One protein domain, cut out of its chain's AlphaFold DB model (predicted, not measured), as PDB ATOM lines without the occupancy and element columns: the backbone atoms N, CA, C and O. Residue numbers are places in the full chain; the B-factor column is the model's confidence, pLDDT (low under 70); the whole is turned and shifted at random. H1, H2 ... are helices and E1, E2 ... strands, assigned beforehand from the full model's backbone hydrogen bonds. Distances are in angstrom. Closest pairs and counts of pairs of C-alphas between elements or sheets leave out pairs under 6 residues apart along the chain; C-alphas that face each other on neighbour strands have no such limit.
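This is residues 40 to 150 of the 156 residues of an uncharacterized protein of Leptospira bouyouniensis (UniProt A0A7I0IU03). Two long helices, H2 and H5, run side by side and the same way through the middle of a flat slab, with H1 set loosely along the other side of H2 and the small strand hairpin E3 and E4 beyond H5. Short H3 packs on H1 and H2, H4 lies near the beginning of H2, and the small strand pair E1 and E2 lies with H6 near the end of H2. The printed part has 111 residues, with six named helices and four named strands in the order H1 H2 E1 H3 H4 H5 E2 H6 E3 E4; E1 and E2 are parallel, E3 and E4 antiparallel, and the class is mixed, helices and strands. The whole is compact, with a radius of gyration of the C-alphas of 13.6 A and spans of 38 by 35 by 18 A.

E1, residues 72 to 76, and E2, residues 122 to 124, are parallel neighbours at 10 degrees, with N 73 and O 122 within hydrogen-bond range at 2.8 A. H6, residues 125 to 130, follows E2 by a tight link; its closest C-alphas to E1 are those of Ala 125 and Glu 76, 5.8 A apart. H2, residues 56 to 69, is the hub, touching three helices. It touches H5, residues 94 to 108, the same way at a shallow tilt of 16 degrees, closest at the C-alphas of Val 57 and Ala 94, 5.1 A. With residues 61 to 65 alone it touches H3, residues 80 to 83, closest at the C-alphas of Tyr 65 and Pro 80, 5.9 A. With residues 57 to 58 alone it only just touches H4, residues 86 to 89, with 3 pairs of C-alphas within 8 A, the closest being Val 57 and Leu 89 at 7.5 A. H1, residues 41 to 49, touches H3, with the C-alphas of Tyr 46 and Gly 81 closest at 5.3 A, and is close to but not clearly touching H2, with the C-alphas of Ile 43 and Leu 62 closest at 7.3 A. E3, residues 139 to 141, and E4, residues 147 to 149, form an antiparallel hairpin, with N 140 and O 148 within hydrogen-bond range at 2.8 A. The closest C-alphas of H5 and E4 are those of Asp 96 and Val 148, 6.3 A apart. E1, H3 H4 H5 and E2 make a strand-helix-strand unit, two parallel neighbour strands with helices between them in the chain. In H1, H2, H5 and H6 every O i to N i+4 pair is within hydrogen-bond range; H3 and H4 are too short for such a pair.

H1 begins at C-alpha 41, (-34.871, 12.239, -39.003), and is 12.1 A long. H2 is 20.0 A and H5 20.3 A long, the latter from C-alpha 94 at (-56.095, 25.136, -37.693). E4 ends at C-alpha 149, (-61.306, 17.113, -47.503).

The two C-alphas farthest apart, those of Asn 52 and Val 112, are 39.5 A apart. The printed part has no cut. The link from H5 to E2, residues 109 to 121, is long. Mean pLDDT of the printed part is 89.4; residues 40, 51 and 52 are under 70.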
ATOM      1  N   ASP A  40     -37.054   8.891 -36.808       65.88
ATOM      2  CA  ASP A  40     -37.527   9.663 -37.960       65.88
ATOM      3  C   ASP A  40     -36.730  10.981 -38.043       65.88
ATOM      4  O   ASP A  40     -36.978  11.919 -37.268       65.88
ATOM      5  N   PRO A  41     -35.763  11.093 -38.973       71.88
ATOM      6  CA  PRO A  41     -34.871  12.239 -39.003       71.88
ATOM      7  C   PRO A  41     -35.547  13.442 -39.664       71.88
ATOM      8  O   PRO A  41     -35.025  14.554 -39.587       71.88
ATOM      9  N   SER A  42     -36.697  13.250 -40.322       75.06
ATOM     10  CA  SER A  42     -37.335  14.267 -41.155       75.06
ATOM     11  C   SER A  42     -37.915  15.411 -40.320       75.06
ATOM     12  O   SER A  42     -37.766  16.581 -40.683       75.06
ATOM     13  N   ILE A  43     -38.487  15.099 -39.151       78.31
ATOM     14  CA  ILE A  43     -38.966  16.101 -38.194       78.31
ATOM     15  C   ILE A  43     -37.786  16.897 -37.646       78.31
ATOM     16  O   ILE A  43     -37.821  18.126 -37.654       78.31
ATOM     17  N   ILE A  44     -36.722  16.217 -37.212       77.94
ATOM     18  CA  ILE A  44     -35.533  16.874 -36.654       77.94
ATOM     19  C   ILE A  44     -34.880  17.779 -37.704       77.94
ATOM     20  O   ILE A  44     -34.549  18.927 -37.407       77.94
ATOM     21  N   LEU A  45     -34.750  17.300 -38.941       75.81
ATOM     22  CA  LEU A  45     -34.202  18.072 -40.051       75.81
ATOM     23  C   LEU A  45     -35.063  19.301 -40.364       75.81
ATOM     24  O   LEU A  45     -34.528  20.386 -40.592       75.81
ATOM     25  N   TYR A  46     -36.391  19.165 -40.345       77.00
ATOM     26  CA  TYR A  46     -37.281  20.302 -40.555       77.00
ATOM     27  C   TYR A  46     -37.150  21.351 -39.448       77.00
ATOM     28  O   TYR A  46     -37.054  22.543 -39.750       77.00
ATOM     29  N   LEU A  47     -37.093  20.913 -38.187       77.31
ATOM     30  CA  LEU A  47     -36.875  21.787 -37.033       77.31
ATOM     31  C   LEU A  47     -35.529  22.521 -37.133       77.31
ATOM     32  O   LEU A  47     -35.472  23.729 -36.922       77.31
ATOM     33  N   ALA A  48     -34.460  21.812 -37.503       78.75
ATOM     34  CA  ALA A  48     -33.127  22.390 -37.661       78.75
ATOM     35  C   ALA A  48     -33.067  23.446 -38.780       78.75
ATOM     36  O   ALA A  48     -32.399  24.467 -38.629       78.75
ATOM     37  N   ASN A  49     -33.790  23.221 -39.881       76.62
ATOM     38  CA  ASN A  49     -33.840  24.141 -41.021       76.62
ATOM     39  C   ASN A  49     -34.811  25.317 -40.827       76.62
ATOM     40  O   ASN A  49     -34.750  26.285 -41.582       76.62
ATOM     41  N   ASN A  50     -35.693  25.259 -39.825       73.81
ATOM     42  CA  ASN A  50     -36.681  26.299 -39.535       73.81
ATOM     43  C   ASN A  50     -36.617  26.704 -38.053       73.81
ATOM     44  O   ASN A  50     -37.554  26.442 -37.304       73.81
ATOM     45  N   PRO A  51     -35.533  27.370 -37.610       66.88
ATOM     46  CA  PRO A  51     -35.323  27.709 -36.200       66.88
ATOM     47  C   PRO A  51     -36.263  28.807 -35.666       66.88
ATOM     48  O   PRO A  51     -36.230  29.123 -34.478       66.88
ATOM     49  N   ASN A  52     -37.085  29.414 -36.528       68.12
ATOM     50  CA  ASN A  52     -38.062  30.430 -36.142       68.12
ATOM     51  C   ASN A  52     -39.279  29.796 -35.448       68.12
ATOM     52  O   ASN A  52     -39.617  28.638 -35.681       68.12
ATOM     53  N   SER A  53     -39.977  30.573 -34.615       70.50
ATOM     54  CA  SER A  53     -41.178  30.111 -33.912       70.50
ATOM     55  C   SER A  53     -42.268  29.678 -34.902       70.50
ATOM     56  O   SER A  53     -42.847  30.518 -35.590       70.50
ATOM     57  N   PHE A  54     -42.554  28.377 -34.958       82.06
ATOM     58  CA  PHE A  54     -43.647  27.819 -35.754       82.06
ATOM     59  C   PHE A  54     -44.985  28.460 -35.386       82.06
ATOM     60  O   PHE A  54     -45.314  28.596 -34.201       82.06
ATOM     61  N   ASN A  55     -45.783  28.795 -36.402       86.94
ATOM     62  CA  ASN A  55     -47.162  29.206 -36.168       86.94
ATOM     63  C   ASN A  55     -48.021  28.008 -35.708       86.94
ATOM     64  O   ASN A  55     -47.587  26.853 -35.722       86.94
ATOM     65  N   GLU A  56     -49.239  28.286 -35.252       88.25
ATOM     66  CA  GLU A  56     -50.144  27.259 -34.726       88.25
ATOM     67  C   GLU A  56     -50.423  26.140 -35.738       88.25
ATOM     68  O   GLU A  56     -50.280  24.965 -35.405       88.25
ATOM     69  N   VAL A  57     -50.729  26.498 -36.986       92.19
ATOM     70  CA  VAL A  57     -51.017  25.548 -38.071       92.19
ATOM     71  C   VAL A  57     -49.810  24.632 -38.313       92.19
ATOM     72  O   VAL A  57     -49.941  23.411 -38.326       92.19
ATOM     73  N   GLN A  58     -48.599  25.186 -38.395       90.88
ATOM     74  CA  GLN A  58     -47.372  24.398 -38.530       90.88
ATOM     75  C   GLN A  58     -47.142  23.464 -37.344       90.88
ATOM     76  O   GLN A  58     -46.791  22.305 -37.546       90.88
ATOM     77  N   ARG A  59     -47.371  23.924 -36.109       89.44
ATOM     78  CA  ARG A  59     -47.240  23.072 -34.916       89.44
ATOM     79  C   ARG A  59     -48.205  21.892 -34.944       89.44
ATOM     80  O   ARG A  59     -47.793  20.777 -34.624       89.44
ATOM     81  N   ILE A  60     -49.465  22.127 -35.317       94.06
ATOM     82  CA  ILE A  60     -50.458  21.055 -35.450       94.06
ATOM     83  C   ILE A  60     -50.005  20.087 -36.545       94.06
ATOM     84  O   ILE A  60     -49.952  18.887 -36.292       94.06
ATOM     85  N   CYS A  61     -49.587  20.600 -37.709       94.69
ATOM     86  CA  CYS A  61     -49.082  19.784 -38.814       94.69
ATOM     87  C   CYS A  61     -47.931  18.871 -38.375       94.69
ATOM     88  O   CYS A  61     -48.010  17.655 -38.535       94.69
ATOM     89  N   LEU A  62     -46.890  19.438 -37.759       91.81
ATOM     90  CA  LEU A  62     -45.711  18.687 -37.326       91.81
ATOM     91  C   LEU A  62     -46.057  17.607 -36.302       91.81
ATOM     92  O   LEU A  62     -45.580  16.480 -36.416       91.81
ATOM     93  N   GLY A  63     -46.920  17.924 -35.332       89.31
ATOM     94  CA  GLY A  63     -47.402  16.940 -34.364       89.31
ATOM     95  C   GLY A  63     -48.189  15.805 -35.025       89.31
ATOM     96  O   GLY A  63     -48.043  14.646 -34.640       89.31
ATOM     97  N   THR A  64     -48.985  16.115 -36.050       95.25
ATOM     98  CA  THR A  64     -49.730  15.111 -36.816       95.25
ATOM     99  C   THR A  64     -48.810  14.211 -37.636       95.25
ATOM    100  O   THR A  64     -49.009  12.998 -37.641       95.25
ATOM    101  N   TYR A  65     -47.772  14.765 -38.269       94.69
ATOM    102  CA  TYR A  65     -46.765  13.975 -38.987       94.69
ATOM    103  C   TYR A  65     -45.968  13.077 -38.039       94.69
ATOM    104  O   TYR A  65     -45.769  11.907 -38.349       94.69
ATOM    105  N   ALA A  66     -45.611  13.565 -36.846       91.19
ATOM    106  CA  ALA A  66     -44.987  12.742 -35.807       91.19
ATOM    107  C   ALA A  66     -45.869  11.550 -35.410       91.19
ATOM    108  O   ALA A  66     -45.398  10.415 -35.326       91.19
ATOM    109  N   ALA A  67     -47.167  11.791 -35.211       92.50
ATOM    110  CA  ALA A  67     -48.120  10.728 -34.919       92.50
ATOM    111  C   ALA A  67     -48.248   9.743 -36.092       92.50
ATOM    112  O   ALA A  67     -48.206   8.534 -35.873       92.50
ATOM    113  N   ALA A  68     -48.339  10.227 -37.332       94.75
ATOM    114  CA  ALA A  68     -48.431   9.373 -38.515       94.75
ATOM    115  C   ALA A  68     -47.170   8.512 -38.712       94.75
ATOM    116  O   ALA A  68     -47.278   7.306 -38.936       94.75
ATOM    117  N   ASN A  69     -45.982   9.098 -38.537       93.81
ATOM    118  CA  ASN A  69     -44.695   8.400 -38.613       93.81
ATOM    119  C   ASN A  69     -44.486   7.404 -37.474       93.81
ATOM    120  O   ASN A  69     -43.743   6.444 -37.634       93.81
ATOM    121  N   SER A  70     -45.220   7.527 -36.364       90.38
ATOM    122  CA  SER A  70     -45.252   6.460 -35.363       90.38
ATOM    123  C   SER A  70     -45.805   5.141 -35.921       90.38
ATOM    124  O   SER A  70     -45.496   4.091 -35.363       90.38
ATOM    125  N   CYS A  71     -46.544   5.168 -37.031       90.81
ATOM    126  CA  CYS A  71     -47.044   3.974 -37.706       90.81
ATOM    127  C   CYS A  71     -46.132   3.445 -38.819       90.81
ATOM    128  O   CYS A  71     -46.484   2.461 -39.473       90.81
ATOM    129  N   VAL A  72     -44.969   4.066 -39.025       92.88
ATOM    130  CA  VAL A  72     -43.959   3.640 -39.996       92.88
ATOM    131  C   VAL A  72     -42.736   3.123 -39.239       92.88
ATOM    132  O   VAL A  72     -42.232   3.780 -38.330       92.88
ATOM    133  N   GLY A  73     -42.304   1.909 -39.570       86.50
ATOM    134  CA  GLY A  73     -41.172   1.226 -38.940       86.50
ATOM    135  C   GLY A  73     -39.981   0.981 -39.870       86.50
ATOM    136  O   GLY A  73     -39.016   0.368 -39.429       86.50
ATOM    137  N   GLY A  74     -40.063   1.391 -41.141       83.38
ATOM    138  CA  GLY A  74     -38.951   1.326 -42.093       83.38
ATOM    139  C   GLY A  74     -38.383   2.706 -42.414       83.38
ATOM    140  O   GLY A  74     -38.543   3.644 -41.643       83.38
ATOM    141  N   THR A  75     -37.739   2.836 -43.574       81.25
ATOM    142  CA  THR A  75     -36.877   3.987 -43.900       81.25
ATOM    143  C   THR A  75     -37.579   5.141 -44.620       81.25
ATOM    144  O   THR A  75     -37.007   6.222 -44.752       81.25
ATOM    145  N   GLU A  76     -38.789   4.922 -45.140       88.19
ATOM    146  CA  GLU A  76     -39.538   5.918 -45.916       88.19
ATOM    147  C   GLU A  76     -40.701   6.469 -45.093       88.19
ATOM    148  O   GLU A  76     -41.785   5.887 -45.053       88.19
ATOM    149  N   PHE A  77     -40.457   7.596 -44.428       91.56
ATOM    150  CA  PHE A  77     -41.411   8.289 -43.563       91.56
ATOM    151  C   PHE A  77     -42.257   9.309 -44.334       91.56
ATOM    152  O   PHE A  77     -41.870   9.781 -45.401       91.56
ATOM    153  N   PHE A  78     -43.398   9.708 -43.765       94.00
ATOM    154  CA  PHE A  78     -44.082  10.922 -44.200       94.00
ATOM    155  C   PHE A  78     -43.146  12.111 -44.005       94.00
ATOM    156  O   PHE A  78     -42.467  12.206 -42.982       94.00
ATOM    157  N   ASN A  79     -43.132  13.033 -44.963       91.50
ATOM    158  CA  ASN A  79     -42.193  14.140 -44.996       91.50
ATOM    159  C   ASN A  79     -42.830  15.436 -44.455       91.50
ATOM    160  O   ASN A  79     -43.476  16.168 -45.215       91.50
ATOM    161  N   PRO A  80     -42.630  15.784 -43.168       89.31
ATOM    162  CA  PRO A  80     -43.142  17.021 -42.584       89.31
ATOM    163  C   PRO A  80     -42.520  18.259 -43.228       89.31
ATOM    164  O   PRO A  80     -43.147  19.314 -43.249       89.31
ATOM    165  N   GLY A  81     -41.308  18.151 -43.778       86.06
ATOM    166  CA  GLY A  81     -40.654  19.265 -44.453       86.06
ATOM    167  C   GLY A  81     -41.325  19.659 -45.756       86.06
ATOM    168  O   GLY A  81     -41.341  20.839 -46.099       86.06
ATOM    169  N   LEU A  82     -41.938  18.697 -46.444       89.06
ATOM    170  CA  LEU A  82     -42.796  18.970 -47.589       89.06
ATOM    171  C   LEU A  82     -44.213  19.311 -47.131       89.06
ATOM    172  O   LEU A  82     -44.743  20.341 -47.530       89.06
ATOM    173  N   GLY A  83     -44.813  18.487 -46.273       89.88
ATOM    174  CA  GLY A  83     -46.213  18.609 -45.869       89.88
ATOM    175  C   GLY A  83     -46.559  19.830 -45.018       89.88
ATOM    176  O   GLY A  83     -47.651  20.380 -45.154       89.88
ATOM    177  N   CYS A  84     -45.630  20.274 -44.169       91.31
ATOM    178  CA  CYS A  84     -45.824  21.377 -43.223       91.31
ATOM    179  C   CYS A  84     -45.093  22.667 -43.627       91.31
ATOM    180  O   CYS A  84     -45.065  23.633 -42.854       91.31
ATOM    181  N   ALA A  85     -44.514  22.709 -44.833       89.12
ATOM    182  CA  ALA A  85     -43.978  23.938 -45.406       89.12
ATOM    183  C   ALA A  85     -45.087  24.992 -45.545       89.12
ATOM    184  O   ALA A  85     -46.212  24.671 -45.927       89.12
ATOM    185  N   LEU A  86     -44.769  26.268 -45.298       87.00
ATOM    186  CA  LEU A  86     -45.751  27.365 -45.346       87.00
ATOM    187  C   LEU A  86     -46.530  27.415 -46.667       87.00
ATOM    188  O   LEU A  86     -47.737  27.613 -46.652       87.00
ATOM    189  N   THR A  87     -45.863  27.155 -47.791       88.38
ATOM    190  CA  THR A  87     -46.483  27.122 -49.125       88.38
ATOM    191  C   THR A  87     -47.487  25.984 -49.305       88.38
ATOM    192  O   THR A  87     -48.392  26.089 -50.124       88.38
ATOM    193  N   LYS A  88     -47.351  24.883 -48.556       89.06
ATOM    194  CA  LYS A  88     -48.325  23.779 -48.544       89.06
ATOM    195  C   LYS A  88     -49.451  23.992 -47.541       89.06
ATOM    196  O   LYS A  88     -50.498  23.362 -47.671       89.06
ATOM    197  N   LEU A  89     -49.233  24.858 -46.557       89.62
ATOM    198  CA  LEU A  89     -50.219  25.223 -45.547       89.62
ATOM    199  C   LEU A  89     -51.020  26.477 -45.913       89.62
ATOM    200  O   LEU A  89     -51.959  26.820 -45.203       89.62
ATOM    201  N   GLU A  90     -50.681  27.156 -47.008       89.62
ATOM    202  CA  GLU A  90     -51.433  28.307 -47.494       89.62
ATOM    203  C   GLU A  90     -52.897  27.921 -47.758       89.62
ATOM    204  O   GLU A  90     -53.191  26.935 -48.434       89.62
ATOM    205  N   GLY A  91     -53.824  28.670 -47.157       87.56
ATOM    206  CA  GLY A  91     -55.260  28.387 -47.218       87.56
ATOM    207  C   GLY A  91     -55.750  27.254 -46.309       87.56
ATOM    208  O   GLY A  91     -56.961  27.079 -46.204       87.56
ATOM    209  N   LYS A  92     -54.861  26.517 -45.623       91.75
ATOM    210  CA  LYS A  92     -55.249  25.544 -44.590       91.75
ATOM    211  C   LYS A  92     -55.436  26.241 -43.248       91.75
ATOM    212  O   LYS A  92     -54.625  27.075 -42.839       91.75
ATOM    213  N   THR A  93     -56.485  25.860 -42.541       93.19
ATOM    214  CA  THR A  93     -56.819  26.391 -41.219       93.19
ATOM    215  C   THR A  93     -56.321  25.473 -40.102       93.19
ATOM    216  O   THR A  93     -55.926  24.324 -40.328       93.19
ATOM    217  N   ALA A  94     -56.340  25.974 -38.865       92.75
ATOM    218  CA  ALA A  94     -56.095  25.136 -37.693       92.75
ATOM    219  C   ALA A  94     -57.142  24.014 -37.581       92.75
ATOM    220  O   ALA A  94     -56.788  22.896 -37.216       92.75
ATOM    221  N   ASP A  95     -58.395  24.284 -37.957       93.00
ATOM    222  CA  ASP A  95     -59.481  23.301 -37.935       93.00
ATOM    223  C   ASP A  95     -59.240  22.165 -38.931       93.00
ATOM    224  O   ASP A  95     -59.383  20.999 -38.562       93.00
ATOM    225  N   ASP A  96     -58.767  22.473 -40.144       93.88
ATOM    226  CA  ASP A  96     -58.426  21.445 -41.137       93.88
ATOM    227  C   ASP A  96     -57.339  20.496 -40.617       93.88
ATOM    228  O   ASP A  96     -57.410  19.273 -40.768       93.88
ATOM    229  N   LEU A  97     -56.314  21.051 -39.966       95.44
ATOM    230  CA  LEU A  97     -55.227  20.245 -39.424       95.44
ATOM    231  C   LEU A  97     -55.589  19.534 -38.127       95.44
ATOM    232  O   LEU A  97     -55.051  18.456 -37.869       95.44
ATOM    233  N   ASN A  98     -56.500  20.085 -37.330       95.81
ATOM    234  CA  ASN A  98     -57.071  19.379 -36.193       95.81
ATOM    235  C   ASN A  98     -57.953  18.215 -36.661       95.81
ATOM    236  O   ASN A  98     -57.875  17.145 -36.060       95.81
ATOM    237  N   ALA A  99     -58.690  18.359 -37.766       96.56
ATOM    238  CA  ALA A  99     -59.426  17.260 -38.389       96.56
ATOM    239  C   ALA A  99     -58.481  16.148 -38.870       96.56
ATOM    240  O   ALA A  99     -58.700  14.969 -38.573       96.56
ATOM    241  N   LEU A 100     -57.375  16.514 -39.531       97.19
ATOM    242  CA  LEU A 100     -56.328  15.556 -39.891       97.19
ATOM    243  C   LEU A 100     -55.750  14.861 -38.655       97.19
ATOM    244  O   LEU A 100     -55.632  13.635 -38.629       97.19
ATOM    245  N   LYS A 101     -55.394  15.640 -37.629       96.12
ATOM    246  CA  LYS A 101     -54.829  15.139 -36.375       96.12
ATOM    247  C   LYS A 101     -55.773  14.157 -35.694       96.12
ATOM    248  O   LYS A 101     -55.329  13.103 -35.252       96.12
ATOM    249  N   GLU A 102     -57.057  14.489 -35.617       96.00
ATOM    250  CA  GLU A 102     -58.096  13.631 -35.053       96.00
ATOM    251  C   GLU A 102     -58.162  12.299 -35.809       96.00
ATOM    252  O   GLU A 102     -58.075  11.236 -35.187       96.00
ATOM    253  N   CYS A 103     -58.225  12.345 -37.144       96.62
ATOM    254  CA  CYS A 103     -58.250  11.140 -37.968       96.62
ATOM    255  C   CYS A 103     -56.996  10.277 -37.760       96.62
ATOM    256  O   CYS A 103     -57.105   9.074 -37.510       96.62
ATOM    257  N   VAL A 104     -55.806  10.886 -37.795       96.75
ATOM    258  CA  VAL A 104     -54.528  10.188 -37.588       96.75
ATOM    259  C   VAL A 104     -54.469   9.565 -36.196       96.75
ATOM    260  O   VAL A 104     -54.181   8.377 -36.080       96.75
ATOM    261  N   LEU A 105     -54.794  10.308 -35.138       95.06
ATOM    262  CA  LEU A 105     -54.745   9.791 -33.768       95.06
ATOM    263  C   LEU A 105     -55.746   8.661 -33.530       95.06
ATOM    264  O   LEU A 105     -55.432   7.729 -32.790       95.06
ATOM    265  N   LYS A 106     -56.915   8.702 -34.176       93.88
ATOM    266  CA  LYS A 106     -57.889   7.605 -34.128       93.88
ATOM    267  C   LYS A 106     -57.323   6.309 -34.714       93.88
ATOM    268  O   LYS A 106     -57.657   5.233 -34.236       93.88
ATOM    269  N   LYS A 107     -56.477   6.412 -35.740       93.44
ATOM    270  CA  LYS A 107     -55.810   5.275 -36.387       93.44
ATOM    271  C   LYS A 107     -54.584   4.789 -35.623       93.44
ATOM    272  O   LYS A 107     -54.403   3.591 -35.447       93.44
ATOM    273  N   VAL A 108     -53.781   5.722 -35.124       92.88
ATOM    274  CA  VAL A 108     -52.613   5.438 -34.282       92.88
ATOM    275  C   VAL A 108     -53.027   4.693 -33.013       92.88
ATOM    276  O   VAL A 108     -52.382   3.715 -32.646       92.88
ATOM    277  N   ASN A 109     -54.118   5.128 -32.378       90.94
ATOM    278  CA  ASN A 109     -54.633   4.574 -31.125       90.94
ATOM    279  C   ASN A 109     -55.824   3.623 -31.337       90.94
ATOM    280  O   ASN A 109     -56.692   3.530 -30.466       90.94
ATOM    281  N   ASP A 110     -55.913   2.962 -32.495       89.81
ATOM    282  CA  ASP A 110     -56.960   1.969 -32.743       89.81
ATOM    283  C   ASP A 110     -56.925   0.881 -31.654       89.81
ATOM    284  O   ASP A 110     -55.865   0.370 -31.304       89.81
ATOM    285  N   ALA A 111     -58.079   0.538 -31.080       89.81
ATOM    286  CA  ALA A 111     -58.141  -0.377 -29.938       89.81
ATOM    287  C   ALA A 111     -57.844  -1.843 -30.309       89.81
ATOM    288  O   ALA A 111     -57.583  -2.656 -29.422       89.81
ATOM    289  N   VAL A 112     -57.917  -2.191 -31.595       90.44
ATOM    290  CA  VAL A 112     -57.735  -3.555 -32.103       90.44
ATOM    291  C   VAL A 112     -56.356  -3.704 -32.739       90.44
ATOM    292  O   VAL A 112     -55.656  -4.680 -32.465       90.44
ATOM    293  N   GLN A 113     -55.958  -2.746 -33.579       89.25
ATOM    294  CA  GLN A 113     -54.689  -2.773 -34.314       89.25
ATOM    295  C   GLN A 113     -54.006  -1.396 -34.291       89.25
ATOM    296  O   GLN A 113     -53.926  -0.726 -35.324       89.25
ATOM    297  N   PRO A 114     -53.507  -0.953 -33.123       89.88
ATOM    298  CA  PRO A 114     -52.821   0.329 -33.012       89.88
ATOM    299  C   PRO A 114     -51.514   0.281 -33.806       89.88
ATOM    300  O   PRO A 114     -50.598  -0.483 -33.488       89.88
ATOM    301  N   CYS A 115     -51.414   1.095 -34.857       87.25
ATOM    302  CA  CYS A 115     -50.289   1.018 -35.791       87.25
ATOM    303  C   CYS A 115     -48.962   1.533 -35.216       87.25
ATOM    304  O   CYS A 115     -47.921   1.342 -35.835       87.25
ATOM    305  N   ASN A 116     -48.970   2.140 -34.024       82.50
ATOM    306  CA  ASN A 116     -47.752   2.543 -33.319       82.50
ATOM    307  C   ASN A 116     -47.011   1.386 -32.628       82.50
ATOM    308  O   ASN A 116     -45.896   1.600 -32.138       82.50
ATOM    309  N   LEU A 117     -47.598   0.185 -32.589       85.38
ATOM    310  CA  LEU A 117     -46.953  -1.016 -32.066       85.38
ATOM    311  C   LEU A 117     -46.218  -1.782 -33.180       85.38
ATOM    312  O   LEU A 117     -46.784  -1.938 -34.263       85.38
ATOM    313  N   PRO A 118     -45.007  -2.328 -32.931       85.38
ATOM    314  CA  PRO A 118     -44.164  -2.939 -33.970       85.38
ATOM    315  C   PRO A 118     -44.837  -4.017 -34.834       85.38
ATOM    316  O   PRO A 118     -44.511  -4.171 -36.004       85.38
ATOM    317  N   GLN A 119     -45.792  -4.771 -34.286       85.69
ATOM    318  CA  GLN A 119     -46.513  -5.817 -35.016       85.69
ATOM    319  C   GLN A 119     -47.555  -5.285 -36.016       85.69
ATOM    320  O   GLN A 119     -48.038  -6.047 -36.851       85.69
ATOM    321  N   PHE A 120     -47.918  -4.003 -35.921       89.38
ATOM    322  CA  PHE A 120     -48.917  -3.340 -36.766       89.38
ATOM    323  C   PHE A 120     -48.346  -2.133 -37.525       89.38
ATOM    324  O   PHE A 120     -49.088  -1.438 -38.221       89.38
ATOM    325  N   THR A 121     -47.041  -1.872 -37.403       90.00
ATOM    326  CA  THR A 121     -46.365  -0.828 -38.178       90.00
ATOM    327  C   THR A 121     -46.252  -1.214 -39.648       90.00
ATOM    328  O   THR A 121     -46.109  -2.385 -40.002       90.00
ATOM    329  N   TYR A 122     -46.229  -0.201 -40.501       92.38
ATOM    330  CA  TYR A 122     -45.995  -0.329 -41.932       92.38
ATOM    331  C   TYR A 122     -44.517  -0.101 -42.244       92.38
ATOM    332  O   TYR A 122     -43.860   0.710 -41.592       92.38
ATOM    333  N   ALA A 123     -43.982  -0.781 -43.257       90.81
ATOM    334  CA  ALA A 123     -42.590  -0.577 -43.657       90.81
ATOM    335  C   ALA A 123     -42.385   0.795 -44.322       90.81
ATOM    336  O   ALA A 123     -41.351   1.421 -44.121       90.81
ATOM    337  N   LEU A 124     -43.376   1.266 -45.088       93.62
ATOM    338  CA  LEU A 124     -43.292   2.502 -45.869       93.62
ATOM    339  C   LEU A 124     -44.491   3.418 -45.592       93.62
ATOM    340  O   LEU A 124     -45.626   2.948 -45.456       93.62
ATOM    341  N   ALA A 125     -44.276   4.732 -45.614       94.56
ATOM    342  CA  ALA A 125     -45.332   5.733 -45.476       94.56
ATOM    343  C   ALA A 125     -46.402   5.621 -46.570       94.56
ATOM    344  O   ALA A 125     -47.592   5.738 -46.278       94.56
ATOM    345  N   GLN A 126     -46.020   5.289 -47.808       95.62
ATOM    346  CA  GLN A 126     -46.982   5.023 -48.881       95.62
ATOM    347  C   GLN A 126     -47.940   3.874 -48.523       95.62
ATOM    348  O   GLN A 126     -49.140   3.953 -48.794       95.62
ATOM    349  N   GLN A 127     -47.429   2.814 -47.887       95.25
ATOM    350  CA  GLN A 127     -48.246   1.683 -47.443       95.25
ATOM    351  C   GLN A 127     -49.153   2.084 -46.279       95.25
ATOM    352  O   GLN A 127     -50.325   1.716 -46.274       95.25
ATOM    353  N   ALA A 128     -48.646   2.877 -45.331       95.00
ATOM    354  CA  ALA A 128     -49.461   3.425 -44.250       95.00
ATOM    355  C   ALA A 128     -50.589   4.323 -44.795       95.00
ATOM    356  O   ALA A 128     -51.723   4.240 -44.318       95.00
ATOM    357  N   LEU A 129     -50.310   5.130 -45.826       96.56
ATOM    358  CA  LEU A 129     -51.298   5.991 -46.479       96.56
ATOM    359  C   LEU A 129     -52.378   5.194 -47.214       96.56
ATOM    360  O   LEU A 129     -53.555   5.523 -47.111       96.56
ATOM    361  N   ALA A 130     -51.982   4.155 -47.951       95.19
ATOM    362  CA  ALA A 130     -52.912   3.278 -48.657       95.19
ATOM    363  C   ALA A 130     -53.664   2.313 -47.718       95.19
ATOM    364  O   ALA A 130     -54.728   1.813 -48.075       95.19
ATOM    365  N   GLY A 131     -53.108   2.046 -46.535       93.38
ATOM    366  CA  GLY A 131     -53.676   1.186 -45.505       93.38
ATOM    367  C   GLY A 131     -54.392   1.988 -44.423       93.38
ATOM    368  O   GLY A 131     -55.491   2.505 -44.631       93.38
ATOM    369  N   VAL A 132     -53.777   2.073 -43.241       94.25
ATOM    370  CA  VAL A 132     -54.418   2.605 -42.028       94.25
ATOM    371  C   VAL A 132     -54.924   4.045 -42.185       94.25
ATOM    372  O   VAL A 132     -55.995   4.380 -41.668       94.25
ATOM    373  N   PHE A 133     -54.216   4.879 -42.953       96.75
ATOM    374  CA  PHE A 133     -54.566   6.282 -43.181       96.75
ATOM    375  C   PHE A 133     -55.373   6.525 -44.464       96.75
ATOM    376  O   PHE A 133     -55.627   7.683 -44.790       96.75
ATOM    377  N   ALA A 134     -55.867   5.489 -45.153       95.25
ATOM    378  CA  ALA A 134     -56.711   5.675 -46.340       95.25
ATOM    379  C   ALA A 134     -57.975   6.496 -46.020       95.25
ATOM    380  O   ALA A 134     -58.379   7.370 -46.785       95.25
ATOM    381  N   ALA A 135     -58.547   6.278 -44.829       91.38
ATOM    382  CA  ALA A 135     -59.678   7.051 -44.313       91.38
ATOM    383  C   ALA A 135     -59.327   8.513 -43.969       91.38
ATOM    384  O   ALA A 135     -60.228   9.332 -43.827       91.38
ATOM    385  N   CYS A 136     -58.038   8.838 -43.840       94.88
ATOM    386  CA  CYS A 136     -57.532  10.191 -43.594       94.88
ATOM    387  C   CYS A 136     -57.009  10.865 -44.873       94.88
ATOM    388  O   CYS A 136     -56.435  11.945 -44.794       94.88
ATOM    389  N   ASN A 137     -57.189  10.242 -46.044       95.81
ATOM    390  CA  ASN A 137     -56.784  10.773 -47.350       95.81
ATOM    391  C   ASN A 137     -58.003  10.993 -48.269       95.81
ATOM    392  O   ASN A 137     -57.976  10.709 -49.468       95.81
ATOM    393  N   THR A 138     -59.106  11.435 -47.669       94.88
ATOM    394  CA  THR A 138     -60.411  11.663 -48.298       94.88
ATOM    395  C   THR A 138     -61.222  12.648 -47.446       94.88
ATOM    396  O   THR A 138     -60.700  13.214 -46.483       94.88
ATOM    397  N   SER A 139     -62.499  12.837 -47.770       94.94
ATOM    398  CA  SER A 139     -63.441  13.591 -46.944       94.94
ATOM    399  C   SER A 139     -63.611  12.951 -45.559       94.94
ATOM    400  O   SER A 139     -63.965  11.775 -45.449       94.94
ATOM    401  N   TYR A 140     -63.366  13.734 -44.509       94.12
ATOM    402  CA  TYR A 140     -63.462  13.331 -43.110       94.12
ATOM    403  C   TYR A 140     -64.413  14.255 -42.354       94.12
ATOM    404  O   TYR A 140     -64.266  15.475 -42.395       94.12
ATOM    405  N   THR A 141     -65.362  13.670 -41.624       93.38
ATOM    406  CA  THR A 141     -66.234  14.403 -40.703       93.38
ATOM    407  C   THR A 141     -65.706  14.243 -39.284       93.38
ATOM    408  O   THR A 141     -65.662  13.134 -38.750       93.38
ATOM    409  N   THR A 142     -65.299  15.361 -38.689       91.06
ATOM    410  CA  THR A 142     -64.840  15.445 -37.296       91.06
ATOM    411  C   THR A 142     -65.948  15.086 -36.314       91.06
ATOM    412  O   THR A 142     -67.138  15.173 -36.636       91.06
ATOM    413  N   ALA A 143     -65.578  14.766 -35.075       87.56
ATOM    414  CA  ALA A 143     -66.548  14.563 -33.996       87.56
ATOM    415  C   ALA A 143     -67.455  15.790 -33.746       87.56
ATOM    416  O   ALA A 143     -68.577  15.639 -33.268       87.56
ATOM    417  N   ALA A 144     -66.990  16.993 -34.102       86.69
ATOM    418  CA  ALA A 144     -67.752  18.239 -34.012       86.69
ATOM    419  C   ALA A 144     -68.751  18.447 -35.174       86.69
ATOM    420  O   ALA A 144     -69.490  19.428 -35.172       86.69
ATOM    421  N   GLY A 145     -68.789  17.544 -36.162       89.12
ATOM    422  CA  GLY A 145     -69.696  17.616 -37.312       89.12
ATOM    423  C   GLY A 145     -69.166  18.420 -38.504       89.12
ATOM    424  O   GLY A 145     -69.866  18.549 -39.507       89.12
ATOM    425  N   THR A 146     -67.934  18.928 -38.439       89.62
ATOM    426  CA  THR A 146     -67.284  19.622 -39.563       89.62
ATOM    427  C   THR A 146     -66.707  18.610 -40.544       89.62
ATOM    428  O   THR A 146     -65.939  17.738 -40.133       89.62
ATOM    429  N   THR A 147     -67.035  18.752 -41.829       94.31
ATOM    430  CA  THR A 147     -66.488  17.928 -42.916       94.31
ATOM    431  C   THR A 147     -65.355  18.659 -43.627       94.31
ATOM    432  O   THR A 147     -65.549  19.779 -44.097       94.31
ATOM    433  N   VAL A 148     -64.196  18.010 -43.735       94.56
ATOM    434  CA  VAL A 148     -62.975  18.538 -44.362       94.56
ATOM    435  C   VAL A 148     -62.450  17.522 -45.376       94.56
ATOM    436  O   VAL A 148     -62.388  16.331 -45.078       94.56
ATOM    437  N   ASP A 149     -62.040  17.970 -46.565       95.12
ATOM    438  CA  ASP A 149     -61.306  17.113 -47.503       95.12
ATOM    439  C   ASP A 149     -59.831  17.036 -47.096       95.12
ATOM    440  O   ASP A 149     -59.086  18.006 -47.237       95.12
ATOM    441  N   LEU A 150     -59.416  15.879 -46.574       95.06
ATOM    442  CA  LEU A 150     -58.052  15.624 -46.109       95.06
ATOM    443  C   LEU A 150     -57.141  15.051 -47.202       95.06
ATOM    444  O   LEU A 150     -55.986  14.697 -46.935       95.06
TER     445      LEU A 150